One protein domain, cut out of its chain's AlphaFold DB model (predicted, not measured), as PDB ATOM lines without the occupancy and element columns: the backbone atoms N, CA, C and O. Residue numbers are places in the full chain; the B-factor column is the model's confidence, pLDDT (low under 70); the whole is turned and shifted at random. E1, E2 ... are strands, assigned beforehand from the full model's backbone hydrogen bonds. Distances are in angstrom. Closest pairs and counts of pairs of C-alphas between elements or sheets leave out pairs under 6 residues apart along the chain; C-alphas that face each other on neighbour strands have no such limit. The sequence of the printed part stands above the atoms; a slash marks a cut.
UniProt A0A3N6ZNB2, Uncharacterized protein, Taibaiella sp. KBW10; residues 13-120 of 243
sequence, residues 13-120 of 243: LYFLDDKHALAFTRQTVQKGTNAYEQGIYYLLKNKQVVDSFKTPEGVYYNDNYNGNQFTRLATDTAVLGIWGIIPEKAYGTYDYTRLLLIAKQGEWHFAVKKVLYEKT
ATOM      1  N   LEU A  13     -38.362 -41.654  40.479       77.75
ATOM      2  CA  LEU A  13     -37.007 -42.082  40.790       77.75
ATOM      3  C   LEU A  13     -36.568 -41.386  42.078       77.75
ATOM      4  O   LEU A  13     -36.567 -40.160  42.147       77.75
ATOM      5  N   TYR A  14     -36.184 -42.171  43.073       80.06
ATOM      6  CA  TYR A  14     -35.635 -41.701  44.337       80.06
ATOM      7  C   TYR A  14     -34.191 -42.120  44.409       80.06
ATOM      8  O   TYR A  14     -33.861 -43.262  44.117       80.06
ATOM      9  N   PHE A  15     -33.316 -41.225  44.814       80.88
ATOM     10  CA  PHE A  15     -31.927 -41.594  44.933       80.88
ATOM     11  C   PHE A  15     -31.558 -41.946  46.359       80.88
ATOM     12  O   PHE A  15     -32.036 -41.328  47.311       80.88
ATOM     13  N   LEU A  16     -30.747 -42.992  46.494       82.56
ATOM     14  CA  LEU A  16     -30.437 -43.568  47.789       82.56
ATOM     15  C   LEU A  16     -29.070 -43.123  48.307       82.56
ATOM     16  O   LEU A  16     -28.935 -42.861  49.500       82.56
ATOM     17  N   ASP A  17     -28.101 -43.031  47.403       82.69
ATOM     18  CA  ASP A  17     -26.753 -42.499  47.595       82.69
ATOM     19  C   ASP A  17     -26.142 -42.185  46.211       82.69
ATOM     20  O   ASP A  17     -26.854 -42.146  45.206       82.69
ATOM     21  N   ASP A  18     -24.834 -41.936  46.136       78.12
ATOM     22  CA  ASP A  18     -24.122 -41.597  44.896       78.12
ATOM     23  C   ASP A  18     -24.131 -42.716  43.837       78.12
ATOM     24  O   ASP A  18     -23.952 -42.446  42.644       78.12
ATOM     25  N   LYS A  19     -24.359 -43.963  44.255       86.75
ATOM     26  CA  LYS A  19     -24.330 -45.162  43.410       86.75
ATOM     27  C   LYS A  19     -25.708 -45.774  43.230       86.75
ATOM     28  O   LYS A  19     -25.926 -46.425  42.206       86.75
ATOM     29  N   HIS A  20     -26.625 -45.573  44.167       89.75
ATOM     30  CA  HIS A  20     -27.892 -46.284  44.226       89.75
ATOM     31  C   HIS A  20     -29.105 -45.383  44.005       89.75
ATOM     32  O   HIS A  20     -29.177 -44.242  44.461       89.75
ATOM     33  N   ALA A  21     -30.109 -45.930  43.325       87.62
ATOM     34  CA  ALA A  21     -31.404 -45.294  43.130       87.62
ATOM     35  C   ALA A  21     -32.524 -46.330  43.218       87.62
ATOM     36  O   ALA A  21     -32.320 -47.501  42.934       87.62
ATOM     37  N   LEU A  22     -33.722 -45.889  43.559       88.75
ATOM     38  CA  LEU A  22     -34.965 -46.627  43.492       88.75
ATOM     39  C   LEU A  22     -35.818 -46.041  42.369       88.75
ATOM     40  O   LEU A  22     -36.245 -44.894  42.459       88.75
ATOM     41  N   ALA A  23     -36.112 -46.825  41.341       85.44
ATOM     42  CA  ALA A  23     -37.134 -46.473  40.360       85.44
ATOM     43  C   ALA A  23     -38.458 -47.137  40.728       85.44
ATOM     44  O   ALA A  23     -38.489 -48.264  41.214       85.44
ATOM     45  N   PHE A  24     -39.557 -46.448  40.458       84.62
ATOM     46  CA  PHE A  24     -40.902 -46.928  40.715       84.62
ATOM     47  C   PHE A  24     -41.759 -46.817  39.457       84.62
ATOM     48  O   PHE A  24     -41.786 -45.781  38.786       84.62
ATOM     49  N   THR A  25     -42.496 -47.882  39.167       84.94
ATOM     50  CA  THR A  25     -43.531 -47.932  38.135       84.94
ATOM     51  C   THR A  25     -44.791 -48.603  38.679       84.94
ATOM     52  O   THR A  25     -44.800 -49.177  39.772       84.94
ATOM     53  N   ARG A  26     -45.877 -48.511  37.914       85.31
ATOM     54  CA  ARG A  26     -47.146 -49.166  38.218       85.31
ATOM     55  C   ARG A  26     -47.642 -49.924  37.008       85.31
ATOM     56  O   ARG A  26     -47.546 -49.438  35.885       85.31
ATOM     57  N   GLN A  27     -48.231 -51.078  37.265       85.62
ATOM     58  CA  GLN A  27     -48.926 -51.864  36.261       85.62
ATOM     59  C   GLN A  27     -50.390 -51.999  36.666       85.62
ATOM     60  O   GLN A  27     -50.686 -52.415  37.784       85.62
ATOM     61  N   THR A  28     -51.309 -51.696  35.754       87.44
ATOM     62  CA  THR A  28     -52.730 -51.974  35.975       87.44
ATOM     63  C   THR A  28     -52.995 -53.468  35.818       87.44
ATOM     64  O   THR A  28     -52.616 -54.072  34.815       87.44
ATOM     65  N   VAL A  29     -53.673 -54.059  36.797       86.19
ATOM     66  CA  VAL A  29     -54.106 -55.456  36.805       86.19
ATOM     67  C   VAL A  29     -55.624 -55.497  36.891       86.19
ATOM     68  O   VAL A  29     -56.223 -54.872  37.764       86.19
ATOM     69  N   GLN A  30     -56.246 -56.238  35.978       86.94
ATOM     70  CA  GLN A  30     -57.693 -56.435  35.958       86.94
ATOM     71  C   GLN A  30     -58.062 -57.656  36.797       86.94
ATOM     72  O   GLN A  30     -57.491 -58.733  36.617       86.94
ATOM     73  N   LYS A  31     -59.033 -57.501  37.700       80.19
ATOM     74  CA  LYS A  31     -59.607 -58.604  38.478       80.19
ATOM     75  C   LYS A  31     -61.128 -58.487  38.453       80.19
ATOM     76  O   LYS A  31     -61.726 -57.726  39.212       80.19
ATOM     77  N   GLY A  32     -61.750 -59.241  37.546       83.56
ATOM     78  CA  GLY A  32     -63.170 -59.092  37.230       83.56
ATOM     79  C   GLY A  32     -63.436 -57.754  36.540       83.56
ATOM     80  O   GLY A  32     -62.750 -57.408  35.584       83.56
ATOM     81  N   THR A  33     -64.412 -56.997  37.041       83.94
ATOM     82  CA  THR A  33     -64.750 -55.647  36.551       83.94
ATOM     83  C   THR A  33     -63.889 -54.539  37.161       83.94
ATOM     84  O   THR A  33     -64.033 -53.381  36.778       83.94
ATOM     85  N   ASN A  34     -63.025 -54.869  38.127       82.38
ATOM     86  CA  ASN A  34     -62.248 -53.894  38.883       82.38
ATOM     87  C   ASN A  34     -60.801 -53.834  38.381       82.38
ATOM     88  O   ASN A  34     -60.149 -54.867  38.192       82.38
ATOM     89  N   ALA A  35     -60.285 -52.613  38.244       83.50
ATOM     90  CA  ALA A  35     -58.890 -52.341  37.930       83.50
ATOM     91  C   ALA A  35     -58.120 -51.989  39.210       83.50
ATOM     92  O   ALA A  35     -58.554 -51.139  39.985       83.50
ATOM     93  N   TYR A  36     -56.963 -52.615  39.398       83.81
ATOM     94  CA  TYR A  36     -56.055 -52.364  40.516       83.81
ATOM     95  C   TYR A  36     -54.678 -51.953  39.995       83.81
ATOM     96  O   TYR A  36     -54.288 -52.351  38.899       83.81
ATOM     97  N   GLU A  37     -53.907 -51.197  40.775       85.88
ATOM     98  CA  GLU A  37     -52.512 -50.886  40.436       85.88
ATOM     99  C   GLU A  37     -51.572 -51.807  41.233       85.88
ATOM    100  O   GLU A  37     -51.656 -51.877  42.453       85.88
ATOM    101  N   GLN A  38     -50.651 -52.508  40.573       86.25
ATOM    102  CA  GLN A  38     -49.514 -53.168  41.222       86.25
ATOM    103  C   GLN A  38     -48.296 -52.249  41.185       86.25
ATOM    104  O   GLN A  38     -47.962 -51.698  40.135       86.25
ATOM    105  N   GLY A  39     -47.627 -52.098  42.327       85.69
ATOM    106  CA  GLY A  39     -46.378 -51.349  42.420       85.69
ATOM    107  C   GLY A  39     -45.201 -52.231  42.024       85.69
ATOM    108  O   GLY A  39     -45.094 -53.368  42.492       85.69
ATOM    109  N   ILE A  40     -44.312 -51.711  41.180       88.50
ATOM    110  CA  ILE A  40     -43.047 -52.370  40.857       88.50
ATOM    111  C   ILE A  40     -41.913 -51.395  41.151       88.50
ATOM    112  O   ILE A  40     -41.871 -50.278  40.633       88.50
ATOM    113  N   TYR A  41     -41.007 -51.833  42.007       89.38
ATOM    114  CA  TYR A  41     -39.853 -51.095  42.477       89.38
ATOM    115  C   TYR A  41     -38.602 -51.742  41.899       89.38
ATOM    116  O   TYR A  41     -38.447 -52.958  41.955       89.38
ATOM    117  N   TYR A  42     -37.692 -50.938  41.375       91.25
ATOM    118  CA  TYR A  42     -36.392 -51.386  40.899       91.25
ATOM    119  C   TYR A  42     -35.327 -50.729  41.745       91.25
ATOM    120  O   TYR A  42     -35.320 -49.507  41.877       91.25
ATOM    121  N   LEU A  43     -34.425 -51.529  42.292       93.31
ATOM    122  CA  LEU A  43     -33.203 -51.021  42.875       93.31
ATOM    123  C   LEU A  43     -32.153 -50.946  41.778       93.31
ATOM    124  O   LEU A  43     -31.910 -51.904  41.042       93.31
ATOM    125  N   LEU A  44     -31.524 -49.791  41.679       90.88
ATOM    126  CA  LEU A  44     -30.507 -49.499  40.701       90.88
ATOM    127  C   LEU A  44     -29.186 -49.253  41.398       90.88
ATOM    128  O   LEU A  44     -29.142 -48.563  42.410       90.88
ATOM    129  N   LYS A  45     -28.113 -49.746  40.791       91.56
ATOM    130  CA  LYS A  45     -26.729 -49.443  41.133       91.56
ATOM    131  C   LYS A  45     -26.007 -49.008  39.873       91.56
ATOM    132  O   LYS A  45     -26.057 -49.699  38.859       91.56
ATOM    133  N   ASN A  46     -25.372 -47.843  39.895       84.94
ATOM    134  CA  ASN A  46     -24.682 -47.265  38.740       84.94
ATOM    135  C   ASN A  46     -25.555 -47.259  37.471       84.94
ATOM    136  O   ASN A  46     -25.093 -47.567  36.370       84.94
ATOM    137  N   LYS A  47     -26.837 -46.899  37.631       79.06
ATOM    138  CA  LYS A  47     -27.854 -46.843  36.562       79.06
ATOM    139  C   LYS A  47     -28.215 -48.203  35.942       79.06
ATOM    140  O   LYS A  47     -28.794 -48.239  34.858       79.06
ATOM    141  N   GLN A  48     -27.891 -49.311  36.598       84.12
ATOM    142  CA  GLN A  48     -28.309 -50.656  36.205       84.12
ATOM    143  C   GLN A  48     -29.240 -51.227  37.264       84.12
ATOM    144  O   GLN A  48     -28.983 -51.043  38.448       84.12
ATOM    145  N   VAL A  49     -30.304 -51.908  36.845       89.25
ATOM    146  CA  VAL A  49     -31.185 -52.627  37.774       89.25
ATOM    147  C   VAL A  49     -30.399 -53.791  38.374       89.25
ATOM    148  O   VAL A  49     -29.873 -54.615  37.629       89.25
ATOM    149  N   VAL A  50     -30.307 -53.830  39.699       92.56
ATOM    150  CA  VAL A  50     -29.630 -54.895  40.457       92.56
ATOM    151  C   VAL A  50     -30.598 -55.747  41.266       92.56
ATOM    152  O   VAL A  50     -30.278 -56.887  41.577       92.56
ATOM    153  N   ASP A  51     -31.779 -55.213  41.572       93.56
ATOM    154  CA  ASP A  51     -32.849 -55.941  42.244       93.56
ATOM    155  C   ASP A  51     -34.205 -55.333  41.864       93.56
ATOM    156  O   ASP A  51     -34.289 -54.202  41.369       93.56
ATOM    157  N   SER A  52     -35.284 -56.069  42.096       91.94
ATOM    158  CA  SER A  52     -36.640 -55.580  41.886       91.94
ATOM    159  C   SER A  52     -37.615 -56.187  42.880       91.94
ATOM    160  O   SER A  52     -37.549 -57.374  43.184       91.94
ATOM    161  N   PHE A  53     -38.579 -55.386  43.313       89.94
ATOM    162  CA  PHE A  53     -39.677 -55.823  44.152       89.94
ATOM    163  C   PHE A  53     -41.006 -55.503  43.479       89.94
ATOM    164  O   PHE A  53     -41.296 -54.355  43.149       89.94
ATOM    165  N   LYS A  54     -41.846 -56.521  43.321       88.38
ATOM    166  CA  LYS A  54     -43.223 -56.378  42.852       88.38
ATOM    167  C   LYS A  54     -44.165 -56.634  44.022       88.38
ATOM    168  O   LYS A  54     -43.990 -57.622  44.734       88.38
ATOM    169  N   THR A  55     -45.155 -55.762  44.227       82.19
ATOM    170  CA  THR A  55     -46.147 -55.993  45.284       82.19
ATOM    171  C   THR A  55     -46.880 -57.324  45.036       82.19
ATOM    172  O   THR A  55     -47.235 -57.605  43.885       82.19
ATOM    173  N   PRO A  56     -47.086 -58.167  46.070       80.12
ATOM    174  CA  PRO A  56     -47.751 -59.459  45.912       80.12
ATOM    175  C   PRO A  56     -49.162 -59.349  45.322       80.12
ATOM    176  O   PRO A  56     -49.814 -58.306  45.390       80.12
ATOM    177  N   GLU A  57     -49.674 -60.450  44.776       75.81
ATOM    178  CA  GLU A  57     -51.079 -60.521  44.377       75.81
ATOM    179  C   GLU A  57     -52.006 -60.306  45.582       75.81
ATOM    180  O   GLU A  57     -51.780 -60.848  46.662       75.81
ATOM    181  N   GLY A  58     -53.046 -59.488  45.403       73.00
ATOM    182  CA  GLY A  58     -53.967 -59.120  46.482       73.00
ATOM    183  C   GLY A  58     -53.461 -58.017  47.417       73.00
ATOM    184  O   GLY A  58     -54.220 -57.589  48.279       73.00
ATOM    185  N   VAL A  59     -52.225 -57.538  47.240       77.50
ATOM    186  CA  VAL A  59     -51.680 -56.361  47.927       77.50
ATOM    187  C   VAL A  59     -51.407 -55.294  46.875       77.50
ATOM    188  O   VAL A  59     -50.359 -55.288  46.218       77.50
ATOM    189  N   TYR A  60     -52.385 -54.418  46.661       79.31
ATOM    190  CA  TYR A  60     -52.323 -53.444  45.583       79.31
ATOM    191  C   TYR A  60     -51.743 -52.117  46.059       79.31
ATOM    192  O   TYR A  60     -51.743 -51.765  47.239       79.31
ATOM    193  N   TYR A  61     -51.199 -51.366  45.113       73.94
ATOM    194  CA  TYR A  61     -50.607 -50.063  45.351       73.94
ATOM    195  C   TYR A  61     -51.628 -49.065  45.921       73.94
ATOM    196  O   TYR A  61     -51.299 -48.293  46.816       73.94
ATOM    197  N   ASN A  62     -52.866 -49.096  45.432       74.06
ATOM    198  CA  ASN A  62     -53.955 -48.243  45.909       74.06
ATOM    199  C   ASN A  62     -54.421 -48.581  47.339       74.06
ATOM    200  O   ASN A  62     -55.116 -47.768  47.936       74.06
ATOM    201  N   ASP A  63     -54.002 -49.723  47.895       74.00
ATOM    202  CA  ASP A  63     -54.261 -50.103  49.293       74.00
ATOM    203  C   ASP A  63     -53.168 -49.584  50.251       74.00
ATOM    204  O   ASP A  63     -53.225 -49.807  51.462       74.00
ATOM    205  N   ASN A  64     -52.140 -48.915  49.719       73.94
ATOM    206  CA  ASN A  64     -51.090 -48.283  50.511       73.94
ATOM    207  C   ASN A  64     -51.660 -47.051  51.225       73.94
ATOM    208  O   ASN A  64     -52.067 -46.091  50.566       73.94
ATOM    209  N   TYR A  65     -51.618 -47.062  52.560       60.56
ATOM    210  CA  TYR A  65     -52.252 -46.079  53.450       60.56
ATOM    211  C   TYR A  65     -51.885 -44.618  53.139       60.56
ATOM    212  O   TYR A  65     -52.644 -43.717  53.474       60.56
ATOM    213  N   ASN A  66     -50.751 -44.365  52.473       58.44
ATOM    214  CA  ASN A  66     -50.318 -43.005  52.144       58.44
ATOM    215  C   ASN A  66     -49.850 -42.811  50.693       58.44
ATOM    216  O   ASN A  66     -49.086 -41.889  50.426       58.44
ATOM    217  N   GLY A  67     -50.248 -43.697  49.769       60.28
ATOM    218  CA  GLY A  67     -49.979 -43.568  48.328       60.28
ATOM    219  C   GLY A  67     -48.522 -43.232  47.949       60.28
ATOM    220  O   GLY A  67     -48.206 -42.078  47.687       60.28
ATOM    221  N   ASN A  68     -47.646 -44.242  47.840       58.06
ATOM    222  CA  ASN A  68     -46.208 -44.124  47.495       58.06
ATOM    223  C   ASN A  68     -45.484 -42.950  48.165       58.06
ATOM    224  O   ASN A  68     -44.862 -42.126  47.493       58.06
ATOM    225  N   GLN A  69     -45.493 -42.883  49.489       66.69
ATOM    226  CA  GLN A  69     -44.464 -42.094  50.148       66.69
ATOM    227  C   GLN A  69     -43.218 -42.954  50.304       66.69
ATOM    228  O   GLN A  69     -43.111 -43.766  51.221       66.69
ATOM    229  N   PHE A  70     -42.280 -42.770  49.373       76.44
ATOM    230  CA  PHE A  70     -40.880 -42.941  49.726       76.44
ATOM    231  C   PHE A  70     -40.608 -41.995  50.897       76.44
ATOM    232  O   PHE A  70     -40.828 -40.791  50.771       76.44
ATOM    233  N   THR A  71     -40.172 -42.540  52.024       75.56
ATOM    234  CA  THR A  71     -39.789 -41.764  53.205       75.56
ATOM    235  C   THR A  71     -38.487 -42.326  53.727       75.56
ATOM    236  O   THR A  71     -38.440 -43.479  54.163       75.56
ATOM    237  N   ARG A  72     -37.420 -41.533  53.711       74.94
ATOM    238  CA  ARG A  72     -36.182 -41.915  54.384       74.94
ATOM    239  C   ARG A  72     -36.389 -41.817  55.894       74.94
ATOM    240  O   ARG A  72     -36.809 -40.785  56.403       74.94
ATOM    241  N   LEU A  73     -36.139 -42.914  56.606       69.00
ATOM    242  CA  LEU A  73     -36.171 -42.935  58.073       69.00
ATOM    243  C   LEU A  73     -34.791 -42.649  58.667       69.00
ATOM    244  O   LEU A  73     -34.695 -42.097  59.757       69.00
ATOM    245  N   ALA A  74     -33.737 -43.065  57.964       69.00
ATOM    246  CA  ALA A  74     -32.345 -42.902  58.355       69.00
ATOM    247  C   ALA A  74     -31.440 -42.948  57.113       69.00
ATOM    248  O   ALA A  74     -31.891 -43.232  56.002       69.00
ATOM    249  N   THR A  75     -30.141 -42.706  57.290       71.81
ATOM    250  CA  THR A  75     -29.148 -42.783  56.203       71.81
ATOM    251  C   THR A  75     -29.113 -44.151  55.517       71.81
ATOM    252  O   THR A  75     -28.843 -44.218  54.319       71.81
ATOM    253  N   ASP A  76     -29.446 -45.215  56.244       81.44
ATOM    254  CA  ASP A  76     -29.424 -46.607  55.800       81.44
ATOM    255  C   ASP A  76     -30.820 -47.220  55.609       81.44
ATOM    256  O   ASP A  76     -30.927 -48.401  55.302       81.44
ATOM    257  N   THR A  77     -31.905 -46.467  55.811       84.56
ATOM    258  CA  THR A  77     -33.254 -47.042  55.835       84.56
ATOM    259  C   THR A  77     -34.272 -46.113  55.190       84.56
ATOM    260  O   THR A  77     -34.425 -44.959  55.593       84.56
ATOM    261  N   ALA A  78     -35.045 -46.638  54.240       85.94
ATOM    262  CA  ALA A  78     -36.188 -45.955  53.639       85.94
ATOM    263  C   ALA A  78     -37.441 -46.841  53.653       85.94
ATOM    264  O   ALA A  78     -37.362 -48.061  53.540       85.94
ATOM    265  N   VAL A  79     -38.612 -46.224  53.789       85.44
ATOM    266  CA  VAL A  79     -39.935 -46.854  53.692       85.44
ATOM    267  C   VAL A  79     -40.504 -46.559  52.315       85.44
ATOM    268  O   VAL A  79     -40.455 -45.419  51.869       85.44
ATOM    269  N   LEU A  80     -41.041 -47.580  51.650       83.62
ATOM    270  CA  LEU A  80     -41.624 -47.487  50.305       83.62
ATOM    271  C   LEU A  80     -43.152 -47.567  50.304       83.62
ATOM    272  O   LEU A  80     -43.806 -47.293  49.299       83.62
ATOM    273  N   GLY A  81     -43.730 -47.980  51.425       81.38
ATOM    274  CA  GLY A  81     -45.168 -48.067  51.589       81.38
ATOM    275  C   GLY A  81     -45.558 -48.762  52.879       81.38
ATOM    276  O   GLY A  81     -44.766 -49.498  53.483       81.38
ATOM    277  N   ILE A  82     -46.793 -48.498  53.289       78.75
ATOM    278  CA  ILE A  82     -47.416 -49.051  54.482       78.75
ATOM    279  C   ILE A  82     -48.745 -49.678  54.062       78.75
ATOM    280  O   ILE A  82     -49.617 -48.993  53.535       78.75
ATOM    281  N   TRP A  83     -48.893 -50.976  54.313       81.19
ATOM    282  CA  TRP A  83     -50.123 -51.725  54.062       81.19
ATOM    283  C   TRP A  83     -50.736 -52.196  55.377       81.19
ATOM    284  O   TRP A  83     -50.041 -52.759  56.225       81.19
ATOM    285  N   GLY A  84     -52.039 -51.977  55.527       71.31
ATOM    286  CA  GLY A  84     -52.790 -52.205  56.763       71.31
ATOM    287  C   GLY A  84     -53.602 -50.970  57.156       71.31
ATOM    288  O   GLY A  84     -53.327 -49.864  56.694       71.31
ATOM    289  N   ILE A  85     -54.624 -51.159  57.992       59.88
ATOM    290  CA  ILE A  85     -55.477 -50.067  58.471       59.88
ATOM    291  C   ILE A  85     -54.831 -49.486  59.726       59.88
ATOM    292  O   ILE A  85     -54.783 -50.152  60.756       59.88
ATOM    293  N   ILE A  86     -54.367 -48.239  59.651       59.94
ATOM    294  CA  ILE A  86     -54.081 -47.430  60.838       59.94
ATOM    295  C   ILE A  86     -55.296 -46.517  61.017       59.94
ATOM    296  O   ILE A  86     -55.438 -45.555  60.264       59.94
ATOM    297  N   PRO A  87     -56.226 -46.794  61.944       56.97
ATOM    298  CA  PRO A  87     -57.381 -45.928  62.104       56.97
ATOM    299  C   PRO A  87     -56.925 -44.589  62.690       56.97
ATOM    300  O   PRO A  87     -56.387 -44.530  63.796       56.97
ATOM    301  N   GLU A  88     -57.188 -43.489  61.982       55.50
ATOM    302  CA  GLU A  88     -56.797 -42.141  62.419       55.50
ATOM    303  C   GLU A  88     -57.333 -41.778  63.813       55.50
ATOM    304  O   GLU A  88     -56.714 -40.995  64.536       55.50
ATOM    305  N   LYS A  89     -58.466 -42.364  64.221       50.81
ATOM    306  CA  LYS A  89     -59.222 -41.976  65.423       50.81
ATOM    307  C   LYS A  89     -59.285 -43.029  66.531       50.81
ATOM    308  O   LYS A  89     -59.927 -42.768  67.542       50.81
ATOM    309  N   ALA A  90     -58.649 -44.190  66.376       51.53
ATOM    310  CA  ALA A  90     -58.744 -45.255  67.373       51.53
ATOM    311  C   ALA A  90     -57.427 -45.423  68.149       51.53
ATOM    312  O   ALA A  90     -56.340 -45.466  67.575       51.53
ATOM    313  N   TYR A  91     -57.535 -45.495  69.476       58.28
ATOM    314  CA  TYR A  91     -56.427 -45.813  70.380       58.28
ATOM    315  C   TYR A  91     -56.221 -47.327  70.431       58.28
ATOM    316  O   TYR A  91     -57.182 -48.077  70.274       58.28
ATOM    317  N   GLY A  92     -54.984 -47.773  70.635       61.25
ATOM    318  CA  GLY A  92     -54.653 -49.193  70.735       61.25
ATOM    319  C   GLY A  92     -53.518 -49.616  69.812       61.25
ATOM    320  O   GLY A  92     -52.730 -48.791  69.339       61.25
ATOM    321  N   THR A  93     -53.455 -50.924  69.602       61.12
ATOM    322  CA  THR A  93     -52.362 -51.611  68.930       61.12
ATOM    323  C   THR A  93     -52.819 -52.130  67.569       61.12
ATOM    324  O   THR A  93     -53.813 -52.851  67.488       61.12
ATOM    325  N   TYR A  94     -52.099 -51.779  66.503       71.44
ATOM    326  CA  TYR A  94     -52.451 -52.146  65.128       71.44
ATOM    327  C   TYR A  94     -51.280 -52.802  64.414       71.44
ATOM    328  O   TYR A  94     -50.162 -52.284  64.436       71.44
ATOM    329  N   ASP A  95     -51.553 -53.904  63.723       71.69
ATOM    330  CA  ASP A  95     -50.583 -54.532  62.836       71.69
ATOM    331  C   ASP A  95     -50.603 -53.876  61.461       71.69
ATOM    332  O   ASP A  95     -51.649 -53.699  60.832       71.69
ATOM    333  N   TYR A  96     -49.416 -53.578  60.951       77.62
ATOM    334  CA  TYR A  96     -49.238 -53.125  59.583       77.62
ATOM    335  C   TYR A  96     -47.921 -53.643  59.013       77.62
ATOM    336  O   TYR A  96     -46.995 -54.038  59.725       77.62
ATOM    337  N   THR A  97     -47.834 -53.669  57.691       82.25
ATOM    338  CA  THR A  97     -46.669 -54.156  56.957       82.25
ATOM    339  C   THR A  97     -45.981 -52.994  56.262       82.25
ATOM    340  O   THR A  97     -46.615 -52.228  55.540       82.25
ATOM    341  N   ARG A  98     -44.667 -52.871  56.457       85.38
ATOM    342  CA  ARG A  98     -43.811 -51.924  55.741       85.38
ATOM    343  C   ARG A  98     -43.036 -52.638  54.647       85.38
ATOM    344  O   ARG A  98     -42.381 -53.644  54.928       85.38
ATOM    345  N   LEU A  99     -43.047 -52.065  53.447       87.56
ATOM    346  CA  LEU A  99     -41.999 -52.310  52.460       87.56
ATOM    347  C   LEU A  99     -40.866 -51.319  52.723       87.56
ATOM    348  O   LEU A  99     -41.106 -50.118  52.846       87.56
ATOM    349  N   LEU A 100     -39.648 -51.824  52.830       89.81
ATOM    350  CA  LEU A 100     -38.457 -51.081  53.211       89.81
ATOM    351  C   LEU A 100     -37.352 -51.268  52.173       89.81
ATOM    352  O   LEU A 100     -37.280 -52.299  51.504       89.81
ATOM    353  N   LEU A 101     -36.449 -50.298  52.125       92.44
ATOM    354  CA  LEU A 101     -35.087 -50.435  51.631       92.44
ATOM    355  C   LEU A 101     -34.137 -50.277  52.812       92.44
ATOM    356  O   LEU A 101     -34.260 -49.310  53.562       92.44
ATOM    357  N   ILE A 102     -33.211 -51.217  52.976       92.50
ATOM    358  CA  ILE A 102     -32.225 -51.211  54.061       92.50
ATOM    359  C   ILE A 102     -30.832 -51.363  53.458       92.50
ATOM    360  O   ILE A 102     -30.581 -52.320  52.723       92.50
ATOM    361  N   ALA A 103     -29.933 -50.442  53.785       92.25
ATOM    362  CA  ALA A 103     -28.526 -50.513  53.451       92.25
ATOM    363  C   ALA A 103     -27.791 -51.371  54.485       92.25
ATOM    364  O   ALA A 103     -27.827 -51.105  55.685       92.25
ATOM    365  N   LYS A 104     -27.092 -52.403  54.024       90.31
ATOM    366  CA  LYS A 104     -26.193 -53.219  54.840       90.31
ATOM    367  C   LYS A 104     -24.843 -53.261  54.154       90.31
ATOM    368  O   LYS A 104     -24.750 -53.655  52.999       90.31
ATOM    369  N   GLN A 105     -23.799 -52.828  54.862       88.62
ATOM    370  CA  GLN A 105     -22.428 -52.796  54.332       88.62
ATOM    371  C   GLN A 105     -22.307 -52.015  53.003       88.62
ATOM    372  O   GLN A 105     -21.516 -52.367  52.137       88.62
ATOM    373  N   GLY A 106     -23.096 -50.944  52.848       85.00
ATOM    374  CA  GLY A 106     -23.093 -50.099  51.647       85.00
ATOM    375  C   GLY A 106     -23.926 -50.622  50.473       85.00
ATOM    376  O   GLY A 106     -23.947 -49.977  49.429       85.00
ATOM    377  N   GLU A 107     -24.630 -51.744  50.632       92.69
ATOM    378  CA  GLU A 107     -25.537 -52.297  49.621       92.69
ATOM    379  C   GLU A 107     -26.986 -52.198  50.097       92.69
ATOM    380  O   GLU A 107     -27.306 -52.547  51.235       92.69
ATOM    381  N   TRP A 108     -27.873 -51.710  49.232       94.88
ATOM    382  CA  TRP A 108     -29.297 -51.589  49.534       94.88
ATOM    383  C   TRP A 108     -30.047 -52.872  49.187       94.88
ATOM    384  O   TRP A 108     -29.765 -53.515  48.180       94.88
ATOM    385  N   HIS A 109     -31.045 -53.220  49.997       95.38
ATOM    386  CA  HIS A 109     -31.882 -54.398  49.784       95.38
ATOM    387  C   HIS A 109     -33.336 -54.112  50.133       95.38
ATOM    388  O   HIS A 109     -33.616 -53.396  51.101       95.38
ATOM    389  N   PHE A 110     -34.263 -54.716  49.392       94.38
ATOM    390  CA  PHE A 110     -35.668 -54.710  49.778       94.38
ATOM    391  C   PHE A 110     -35.889 -55.575  51.021       94.38
ATOM    392  O   PHE A 110     -35.331 -56.664  51.159       94.38
ATOM    393  N   ALA A 111     -36.739 -55.103  51.925       92.31
ATOM    394  CA  ALA A 111     -37.166 -55.855  53.092       92.31
ATOM    395  C   ALA A 111     -38.648 -55.615  53.370       92.31
ATOM    396  O   ALA A 111     -39.168 -54.523  53.154       92.31
ATOM    397  N   VAL A 112     -39.329 -56.632  53.890       88.75
ATOM    398  CA  VAL A 112     -40.718 -56.521  54.340       88.75
ATOM    399  C   VAL A 112     -40.752 -56.775  55.837       88.75
ATOM    400  O   VAL A 112     -40.226 -57.782  56.311       88.75
ATOM    401  N   LYS A 113     -41.360 -55.860  56.590       86.50
ATOM    402  CA  LYS A 113     -41.452 -55.965  58.047       86.50
ATOM    403  C   LYS A 113     -42.891 -55.781  58.502       86.50
ATOM    404  O   LYS A 113     -43.503 -54.761  58.198       86.50
ATOM    405  N   LYS A 114     -43.399 -56.737  59.282       82.38
ATOM    406  CA  LYS A 114     -44.599 -56.528  60.098       82.38
ATOM    407  C   LYS A 114     -44.219 -55.716  61.326       82.38
ATOM    408  O   LYS A 114     -43.224 -56.016  61.989       82.38
ATOM    409  N   VAL A 115     -44.972 -54.662  61.582       76.12
ATOM    410  CA  VAL A 115     -44.745 -53.744  62.686       76.12
ATOM    411  C   VAL A 115     -46.043 -53.597  63.458       76.12
ATOM    412  O   VAL A 115     -47.114 -53.460  62.873       76.12
ATOM    413  N   LEU A 116     -45.895 -53.594  64.773       72.81
ATOM    414  CA  LEU A 116     -46.942 -53.280  65.719       72.81
ATOM    415  C   LEU A 116     -46.899 -51.767  65.983       72.81
ATOM    416  O   LEU A 116     -45.865 -51.247  66.405       72.81
ATOM    417  N   TYR A 117     -47.963 -51.035  65.657       65.62
ATOM    418  CA  TYR A 117     -48.107 -49.620  66.007       65.62
ATOM    419  C   TYR A 117     -48.899 -49.504  67.299       65.62
ATOM    420  O   TYR A 117     -50.042 -49.947  67.342       65.62
ATOM    421  N   GLU A 118     -48.332 -48.851  68.306       63.44
ATOM    422  CA  GLU A 118     -49.061 -48.458  69.507       63.44
ATOM    423  C   GLU A 118     -49.311 -46.954  69.475       63.44
ATOM    424  O   GLU A 118     -48.375 -46.150  69.479       63.44
ATOM    425  N   LYS A 119     -50.587 -46.563  69.431       58.09
ATOM    426  CA  LYS A 119     -50.977 -45.156  69.536       58.09
ATOM    427  C   LYS A 119     -51.211 -44.800  71.001       58.09
ATOM    428  O   LYS A 119     -52.298 -45.046  71.528       58.09
ATOM    429  N   THR A 120     -50.209 -44.215  71.650       55.81
ATOM    430  CA  THR A 120     -50.322 -43.651  73.005       55.81
ATOM    431  C   THR A 120     -50.693 -42.163  72.955       55.81
ATOM    432  O   THR A 120     -50.492 -41.486  71.944       55.81
TER     433      THR A 120
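This is residues 13 to 120 of the 243 residues of an uncharacterized protein of Taibaiella sp. KBW10 (UniProt A0A3N6ZNB2). Two strongly twisted sheets of four strands form a sandwich that is only partly face to face, and from it the far ends of the long hairpins E2-E3 and E7-E8 splay apart like a V. Residues 55 to 70, a long stretch with no named element, cross from the first sheet to the second. The printed part has 108 residues and no named helix; its eight strands make two antiparallel meanders, each strand beside the one before, in the orders E1 E2 E3 E4 and E5 E6 E7 E8. The class is all strand, and the whole is compact, with a radius of gyration of the C-alphas of 15.0 A, yet flat, spanning 43 by 41 by 16 A.

E1, residues 13 to 15, begins at C-alpha 13 (-37.007, -42.082, 40.790). E2, residues 20 to 31, is 34.5 A long; E3, residues 34 to 45, 35.9 A; E4 is residues 48 to 54. E5, residues 71 to 74, and E6, residues 77 to 83, follow. E7, residues 92 to 104, 32.8 A, bends by 64 degrees at residue 101. E8, residues 107 to 119, 33.1 A, bends by 64 degrees at residue 110 and ends at C-alpha 119 (-50.977, -45.156, 69.536).

Within hydrogen-bond range are N 14 and O 22 for E1 and E2, 2.8 A; N 27 and O 38 for E2 and E3, 2.9 A; N 41 and O 53 for E3 and E4, 2.8 A; N 71 and O 79 for E5 and E6, 2.9 A; N 80 and O 99 for E6 and E7, 2.8 A; and N 100 and O 111 for E7 and E8, 2.8 A. Between the sheets, the closest C-alphas of E4 and E8 are those of Phe 53 and Phe 110, 7.0 A. E1 and E8 are apart.

The two farthest C-alphas, of Thr 33 and Gln 105, are 46.0 A apart. The printed part has no cut, and the link E4 to E5 is long. The mean pLDDT of the printed part is 79.6, with residues 65 to 69, 73 to 74, 85 to 93 and 117 to 120 under 70.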